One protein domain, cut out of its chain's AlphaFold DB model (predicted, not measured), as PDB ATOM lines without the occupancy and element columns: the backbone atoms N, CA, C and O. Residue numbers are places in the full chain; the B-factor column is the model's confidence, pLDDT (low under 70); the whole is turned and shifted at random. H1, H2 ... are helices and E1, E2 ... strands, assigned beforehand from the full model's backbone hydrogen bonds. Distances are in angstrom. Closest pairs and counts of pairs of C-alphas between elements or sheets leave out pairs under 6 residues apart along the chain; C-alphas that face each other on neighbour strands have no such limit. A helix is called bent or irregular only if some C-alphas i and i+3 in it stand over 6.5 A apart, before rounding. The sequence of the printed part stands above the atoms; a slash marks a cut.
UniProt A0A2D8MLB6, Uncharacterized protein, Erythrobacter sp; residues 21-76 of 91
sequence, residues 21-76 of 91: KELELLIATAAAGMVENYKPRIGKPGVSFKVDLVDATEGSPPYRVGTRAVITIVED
ATOM      1  N   LYS A  21      27.185 -21.332  -7.733       90.25
ATOM      2  CA  LYS A  21      25.751 -21.033  -7.869       90.25
ATOM      3  C   LYS A  21      24.974 -21.486  -6.639       90.25
ATOM      4  O   LYS A  21      24.096 -20.767  -6.166       90.25
ATOM      5  N   GLU A  22      25.329 -22.640  -6.090       91.25
ATOM      6  CA  GLU A  22      24.780 -23.153  -4.838       91.25
ATOM      7  C   GLU A  22      25.122 -22.231  -3.662       91.25
ATOM      8  O   GLU A  22      24.260 -21.941  -2.829       91.25
ATOM      9  N   LEU A  23      26.353 -21.710  -3.613       90.19
ATOM     10  CA  LEU A  23      26.776 -20.755  -2.593       90.19
ATOM     11  C   LEU A  23      26.031 -19.418  -2.716       90.19
ATOM     12  O   LEU A  23      25.555 -18.895  -1.709       90.19
ATOM     13  N   GLU A  24      25.895 -18.878  -3.930       90.56
ATOM     14  CA  GLU A  24      25.105 -17.664  -4.186       90.56
ATOM     15  C   GLU A  24      23.653 -17.836  -3.727       90.56
ATOM     16  O   GLU A  24      23.116 -16.971  -3.031       90.56
ATOM     17  N   LEU A  25      23.029 -18.969  -4.063       90.88
ATOM     18  CA  LEU A  25      21.657 -19.276  -3.669       90.88
ATOM     19  C   LEU A  25      21.512 -19.405  -2.148       90.88
ATOM     20  O   LEU A  25      20.545 -18.891  -1.576       90.88
ATOM     21  N   LEU A  26      22.462 -20.067  -1.482       91.12
ATOM     22  CA  LEU A  26      22.464 -20.214  -0.027       91.12
ATOM     23  C   LEU A  26      22.552 -18.849   0.663       91.12
ATOM     24  O   LEU A  26      21.766 -18.558   1.567       91.12
ATOM     25  N   ILE A  27      23.477 -18.000   0.206       90.81
ATOM     26  CA  ILE A  27      23.665 -16.643   0.720       90.81
ATOM     27  C   ILE A  27      22.395 -15.808   0.500       90.81
ATOM     28  O   ILE A  27      21.917 -15.172   1.438       90.81
ATOM     29  N   ALA A  28      21.810 -15.848  -0.700       90.56
ATOM     30  CA  ALA A  28      20.583 -15.120  -1.013       90.56
ATOM     31  C   ALA A  28      19.390 -15.588  -0.169       90.56
ATOM     32  O   ALA A  28      18.621 -14.767   0.325       90.56
ATOM     33  N   THR A  29      19.255 -16.899   0.046       90.50
ATOM     34  CA  THR A  29      18.180 -17.481   0.864       90.50
ATOM     35  C   THR A  29      18.315 -17.079   2.331       90.50
ATOM     36  O   THR A  29      17.328 -16.702   2.961       90.50
ATOM     37  N   ALA A  30      19.536 -17.113   2.871       89.88
ATOM     38  CA  ALA A  30      19.808 -16.648   4.227       89.88
ATOM     39  C   ALA A  30      19.506 -15.148   4.371       89.88
ATOM     40  O   ALA A  30      18.782 -14.760   5.286       89.88
ATOM     41  N   ALA A  31      19.982 -14.325   3.430       89.44
ATOM     42  CA  ALA A  31      19.744 -12.883   3.417       89.44
ATOM     43  C   ALA A  31      18.250 -12.541   3.310       89.44
ATOM     44  O   ALA A  31      17.768 -11.683   4.045       89.44
ATOM     45  N   ALA A  32      17.487 -13.251   2.475       88.19
ATOM     46  CA  ALA A  32      16.040 -13.075   2.369       88.19
ATOM     47  C   ALA A  32      15.312 -13.354   3.695       88.19
ATOM     48  O   ALA A  32      14.333 -12.691   4.028       88.19
ATOM     49  N   GLY A  33      15.811 -14.310   4.486       87.56
ATOM     50  CA  GLY A  33      15.299 -14.594   5.826       87.56
ATOM     51  C   GLY A  33      15.575 -13.493   6.858       87.56
ATOM     52  O   GLY A  33      14.872 -13.450   7.870       87.56
ATOM     53  N   MET A  34      16.562 -12.626   6.601       87.31
ATOM     54  CA  MET A  34      16.953 -11.500   7.461       87.31
ATOM     55  C   MET A  34      16.184 -10.208   7.160       87.31
ATOM     56  O   MET A  34      16.248  -9.278   7.958       87.31
ATOM     57  N   VAL A  35      15.470 -10.123   6.033       83.81
ATOM     58  CA  VAL A  35      14.654  -8.945   5.713       83.81
ATOM     59  C   VAL A  35      13.446  -8.908   6.655       83.81
ATOM     60  O   VAL A  35      12.598  -9.804   6.660       83.81
ATOM     61  N   GLU A  36      13.391  -7.881   7.502       72.81
ATOM     62  CA  GLU A  36      12.282  -7.670   8.431       72.81
ATOM     63  C   GLU A  36      11.033  -7.175   7.680       72.81
ATOM     64  O   GLU A  36      11.126  -6.449   6.694       72.81
ATOM     65  N   ASN A  37       9.845  -7.564   8.156       70.94
ATOM     66  CA  ASN A  37       8.516  -7.229   7.604       70.94
ATOM     67  C   ASN A  37       8.113  -7.919   6.291       70.94
ATOM     68  O   ASN A  37       6.919  -8.089   6.044       70.94
ATOM     69  N   TYR A  38       9.061  -8.378   5.477       71.62
ATOM     70  CA  TYR A  38       8.762  -9.131   4.263       71.62
ATOM     71  C   TYR A  38       9.902 -10.104   3.967       71.62
ATOM     72  O   TYR A  38      11.043  -9.685   3.845       71.62
ATOM     73  N   LYS A  39       9.602 -11.406   3.880       81.19
ATOM     74  CA  LYS A  39      10.594 -12.455   3.598       81.19
ATOM     75  C   LYS A  39      10.514 -12.856   2.121       81.19
ATOM     76  O   LYS A  39       9.681 -13.720   1.807       81.19
ATOM     77  N   PRO A  40      11.330 -12.254   1.230       82.25
ATOM     78  CA  PRO A  40      11.373 -12.628  -0.175       82.25
ATOM     79  C   PRO A  40      11.530 -14.137  -0.329       82.25
ATOM     80  O   PRO A  40      12.344 -14.771   0.346       82.25
ATOM     81  N   ARG A  41      10.766 -14.736  -1.242       84.00
ATOM     82  CA  ARG A  41      10.955 -16.147  -1.595       84.00
ATOM     83  C   ARG A  41      11.847 -16.231  -2.818       84.00
ATOM     84  O   ARG A  41      11.379 -16.056  -3.940       84.00
ATOM     85  N   ILE A  42      13.123 -16.527  -2.589       85.75
ATOM     86  CA  ILE A  42      14.079 -16.780  -3.666       85.75
ATOM     87  C   ILE A  42      13.565 -17.934  -4.544       85.75
ATOM     88  O   ILE A  42      13.129 -18.965  -4.032       85.75
ATOM     89  N   GLY A  43      13.562 -17.733  -5.864       81.81
ATOM     90  CA  GLY A  43      13.020 -18.683  -6.844       81.81
ATOM     91  C   GLY A  43      11.546 -18.467  -7.214       81.81
ATOM     92  O   GLY A  43      11.045 -19.138  -8.116       81.81
ATOM     93  N   LYS A  44      10.841 -17.527  -6.570       84.19
ATOM     94  CA  LYS A  44       9.509 -17.102  -7.017       84.19
ATOM     95  C   LYS A  44       9.631 -16.217  -8.275       84.19
ATOM     96  O   LYS A  44      10.539 -15.389  -8.339       84.19
ATOM     97  N   PRO A  45       8.711 -16.328  -9.252       81.12
ATOM     98  CA  PRO A  45       8.634 -15.373 -10.355       81.12
ATOM     99  C   PRO A  45       8.526 -13.928  -9.848       81.12
ATOM    100  O   PRO A  45       7.788 -13.669  -8.894       81.12
ATOM    101  N   GLY A  46       9.257 -13.010 -10.485       82.94
ATOM    102  CA  GLY A  46       9.335 -11.601 -10.082       82.94
ATOM    103  C   GLY A  46      10.288 -11.324  -8.916       82.94
ATOM    104  O   GLY A  46      10.333 -10.199  -8.441       82.94
ATOM    105  N   VAL A  47      11.046 -12.322  -8.439       87.31
ATOM    106  CA  VAL A  47      12.096 -12.145  -7.425       87.31
ATOM    107  C   VAL A  47      13.442 -12.494  -8.044       87.31
ATOM    108  O   VAL A  47      13.681 -13.636  -8.441       87.31
ATOM    109  N   SER A  48      14.337 -11.515  -8.110       89.88
ATOM    110  CA  SER A  48      15.715 -11.690  -8.568       89.88
ATOM    111  C   SER A  48      16.694 -11.270  -7.478       89.88
ATOM    112  O   SER A  48      16.351 -10.525  -6.560       89.88
ATOM    113  N   PHE A  49      17.918 -11.785  -7.534       91.12
ATOM    114  CA  PHE A  49      18.947 -11.438  -6.564       91.12
ATOM    115  C   PHE A  49      20.321 -11.341  -7.219       91.12
ATOM    116  O   PHE A  49      20.585 -11.963  -8.249       91.12
ATOM    117  N   LYS A  50      21.202 -10.570  -6.586       92.12
ATOM    118  CA  LYS A  50      22.610 -10.427  -6.946       92.12
ATOM    119  C   LYS A  50      23.456 -10.512  -5.683       92.12
ATOM    120  O   LYS A  50      23.116  -9.891  -4.678       92.12
ATOM    121  N   VAL A  51      24.538 -11.283  -5.745       90.94
ATOM    122  CA  VAL A  51      25.505 -11.436  -4.655       90.94
ATOM    123  C   VAL A  51      26.851 -10.920  -5.141       90.94
ATOM    124  O   VAL A  51      27.381 -11.411  -6.131       90.94
ATOM    125  N   ASP A  52      27.409  -9.943  -4.435       91.00
ATOM    126  CA  ASP A  52      28.752  -9.428  -4.677       91.00
ATOM    127  C   ASP A  52      29.636  -9.731  -3.463       91.00
ATOM    128  O   ASP A  52      29.296  -9.402  -2.325       91.00
ATOM    129  N   LEU A  53      30.782 -10.369  -3.694       86.56
ATOM    130  CA  LEU A  53      31.778 -10.643  -2.661       86.56
ATOM    131  C   LEU A  53      32.870  -9.579  -2.754       86.56
ATOM    132  O   LEU A  53      33.603  -9.525  -3.740       86.56
ATOM    133  N   VAL A  54      32.964  -8.731  -1.734       89.06
ATOM    134  CA  VAL A  54      33.919  -7.620  -1.680       89.06
ATOM    135  C   VAL A  54      34.920  -7.832  -0.556       89.06
ATOM    136  O   VAL A  54      34.582  -8.372   0.499       89.06
ATOM    137  N   ASP A  55      36.156  -7.388  -0.759       89.94
ATOM    138  CA  ASP A  55      37.168  -7.440   0.289       89.94
ATOM    139  C   ASP A  55      36.752  -6.531   1.452       89.94
ATOM    140  O   ASP A  55      36.439  -5.353   1.277       89.94
ATOM    141  N   ALA A  56      36.731  -7.092   2.659       85.81
ATOM    142  CA  ALA A  56      36.559  -6.309   3.871       85.81
ATOM    143  C   ALA A  56      37.934  -5.775   4.280       85.81
ATOM    144  O   ALA A  56      38.858  -6.565   4.498       85.81
ATOM    145  N   THR A  57      38.073  -4.452   4.368       89.81
ATOM    146  CA  THR A  57      39.330  -3.774   4.719       89.81
ATOM    147  C   THR A  57      39.181  -2.924   5.972       89.81
ATOM    148  O   THR A  57      38.124  -2.329   6.185       89.81
ATOM    149  N   GLU A  58      40.250  -2.809   6.755       85.00
ATOM    150  CA  GLU A  58      40.302  -1.985   7.966       85.00
ATOM    151  C   GLU A  58      41.611  -1.172   8.024       85.00
ATOM    152  O   GLU A  58      42.608  -1.549   7.406       85.00
ATOM    153  N   GLY A  59      41.610  -0.050   8.756       83.56
ATOM    154  CA  GLY A  59      42.794   0.782   9.010       83.56
ATOM    155  C   GLY A  59      43.177   1.778   7.902       83.56
ATOM    156  O   GLY A  59      42.489   1.923   6.892       83.56
ATOM    157  N   SER A  60      44.286   2.496   8.126       83.50
ATOM    158  CA  SER A  60      44.916   3.389   7.144       83.50
ATOM    159  C   SER A  60      46.447   3.233   7.198       83.50
ATOM    160  O   SER A  60      47.038   3.559   8.232       83.50
ATOM    161  N   PRO A  61      47.101   2.733   6.130       83.19
ATOM    162  CA  PRO A  61      46.504   2.285   4.868       83.19
ATOM    163  C   PRO A  61      45.639   1.015   5.034       83.19
ATOM    164  O   PRO A  61      45.853   0.251   5.978       83.19
ATOM    165  N   PRO A  62      44.653   0.791   4.143       83.56
ATOM    166  CA  PRO A  62      43.700  -0.306   4.274       83.56
ATOM    167  C   PRO A  62      44.375  -1.658   4.034       83.56
ATOM    168  O   PRO A  62      44.987  -1.881   2.989       83.56
ATOM    169  N   TYR A  63      44.215  -2.580   4.980       86.75
ATOM    170  CA  TYR A  63      44.616  -3.977   4.824       86.75
ATOM    171  C   TYR A  63      43.388  -4.889   4.852       86.75
ATOM    172  O   TYR A  63      42.380  -4.593   5.497       86.75
ATOM    173  N   ARG A  64      43.454  -5.998   4.109       87.56
ATOM    174  CA  ARG A  64      42.348  -6.955   3.993       87.56
ATOM    175  C   ARG A  64      42.207  -7.757   5.285       87.56
ATOM    176  O   ARG A  64      43.126  -8.472   5.673       87.56
ATOM    177  N   VAL A  65      41.031  -7.678   5.900       90.81
ATOM    178  CA  VAL A  65      40.658  -8.421   7.115       90.81
ATOM    179  C   VAL A  65      39.678  -9.560   6.834       90.81
ATOM    180  O   VAL A  65      39.509 -10.452   7.660       90.81
ATOM    181  N   GLY A  66      39.044  -9.573   5.660       88.81
ATOM    182  CA  GLY A  66      38.129 -10.646   5.290       88.81
ATOM    183  C   GLY A  66      37.428 -10.416   3.959       88.81
ATOM    184  O   GLY A  66      37.935  -9.714   3.085       88.81
ATOM    185  N   THR A  67      36.248 -11.018   3.826       88.00
ATOM    186  CA  THR A  67      35.359 -10.872   2.667       88.00
ATOM    187  C   THR A  67      33.948 -10.605   3.178       88.00
ATOM    188  O   THR A  67      33.472 -11.301   4.073       88.00
ATOM    189  N   ARG A  68      33.277  -9.596   2.625       86.44
ATOM    190  CA  ARG A  68      31.879  -9.267   2.906       86.44
ATOM    191  C   ARG A  68      31.026  -9.666   1.707       86.44
ATOM    192  O   ARG A  68      31.380  -9.362   0.574       86.44
ATOM    193  N   ALA A  69      29.892 -10.309   1.965       87.81
ATOM    194  CA  ALA A  69      28.868 -10.523   0.952       87.81
ATOM    195  C   ALA A  69      27.877  -9.355   0.976       87.81
ATOM    196  O   ALA A  69      27.304  -9.043   2.021       87.81
ATOM    197  N   VAL A  70      27.689  -8.707  -0.168       89.56
ATOM    198  CA  VAL A  70      26.648  -7.709  -0.406       89.56
ATOM    199  C   VAL A  70      25.564  -8.392  -1.226       89.56
ATOM    200  O   VAL A  70      25.821  -8.844  -2.339       89.56
ATOM    201  N   ILE A  71      24.363  -8.506  -0.663       90.62
ATOM    202  CA  ILE A  71      23.222  -9.129  -1.333       90.62
ATOM    203  C   ILE A  71      22.218  -8.043  -1.690       90.62
ATOM    204  O   ILE A  71      21.789  -7.283  -0.825       90.62
ATOM    205  N   THR A  72      21.817  -8.004  -2.955       90.94
ATOM    206  CA  THR A  72      20.688  -7.198  -3.428       90.94
ATOM    207  C   THR A  72      19.566  -8.142  -3.827       90.94
ATOM    208  O   THR A  72      19.781  -9.011  -4.670       90.94
ATOM    209  N   ILE A  73      18.384  -7.985  -3.233       89.19
ATOM    210  CA  ILE A  73      17.169  -8.720  -3.604       89.19
ATOM    211  C   ILE A  73      16.213  -7.712  -4.235       89.19
ATOM    212  O   ILE A  73      15.954  -6.661  -3.650       89.19
ATOM    213  N   VAL A  74      15.729  -8.015  -5.435       88.44
ATOM    214  CA  VAL A  74      14.815  -7.169  -6.205       88.44
ATOM    215  C   VAL A  74      13.520  -7.934  -6.407       88.44
ATOM    216  O   VAL A  74      13.535  -9.061  -6.905       88.44
ATOM    217  N   GLU A  75      12.412  -7.310  -6.028       84.62
ATOM    218  CA  GLU A  75      11.076  -7.881  -6.156       84.62
ATOM    219  C   GLU A  75      10.184  -6.955  -6.971       84.62
ATOM    220  O   GLU A  75      10.038  -5.772  -6.653       84.62
ATOM    221  N   ASP A  76       9.560  -7.509  -8.003       83.06
ATOM    222  CA  ASP A  76       8.564  -6.818  -8.805       83.06
ATOM    223  C   ASP A  76       7.266  -6.726  -7.997       83.06
ATOM    224  O   ASP A  76       6.464  -7.664  -7.922       83.06
TER     225      ASP A  76
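AT A GLANCE: This is residues 21 to 76 of the 91 residues of an uncharacterized protein of Erythrobacter sp (UniProt A0A2D8MLB6). A long, narrow hairpin of two antiparallel strands, E1 and E2, is crossed over one face by a single helix, H1, which packs on the part of the hairpin away from its tight turn. The turn, residues 59 to 62, lies at one end of the long axis, and a winding stretch with no named element, residues 35 to 46, folds back from the helix to the hairpin's other end. The printed part has 56 residues, with one named helix and two named strands in the order H1, E1, E2; the sheet has the order E1 - E2, and the class is mixed, helices and strands. The whole is loose, with a radius of gyration of the C-alphas of 13.9 A, and elongated, spanning 44 by 26 by 16 A.

HOW THE PARTS SIT: H1, residues 21 to 34, has every O i to N i+4 pair within hydrogen-bond range. Its closest C-alphas to E1, residues 47 to 58, are those of Glu 24 and Val 51, 6.3 A apart. Its closest C-alphas to E2, residues 63 to 75, are those of Ala 28 and Ile 71, 6.6 A apart. The centre of H1 is 11.4 A from that of E1 and 11.7 A from that of E2. E1 and E2 form a hairpin of antiparallel neighbours, with 163 degrees between their directions. N 50 and O 72 are within hydrogen-bond range at 2.8 A, as are N 58 and O 63 at 3.0 A. E2 bends by 60 degrees at residue 66, where N 65 and N 66 are both within hydrogen-bond range of O 56, at 2.8 A and 3.2 A. C-alphas 56 and 66 face each other at 4.8 A, and C-alphas 57 and 64 at 4.4 A.

IN THESE COORDINATES: H1 runs from Lys 21, with its C-alpha at (25.751, -21.033, -7.869), to Met 34, over 20.1 A, and is not bent. E1 runs from Val 47, with its C-alpha at (12.096, -12.145, -7.425), to Glu 58, over 33.7 A. E2 runs from Tyr 63 to Glu 75, whose C-alpha is at (11.076, -7.881, -6.156), over 35.5 A.

THE WHOLE: The two C-alphas farthest apart are those of Pro 45 and Pro 61, at 44.5 A. The link from H1 to E1 is long, with 12 residues, and the link from E1 to E2 is tight, with 4. The printed part has no cut. The mean pLDDT of the printed part is 86.7, and no printed residue is under 70.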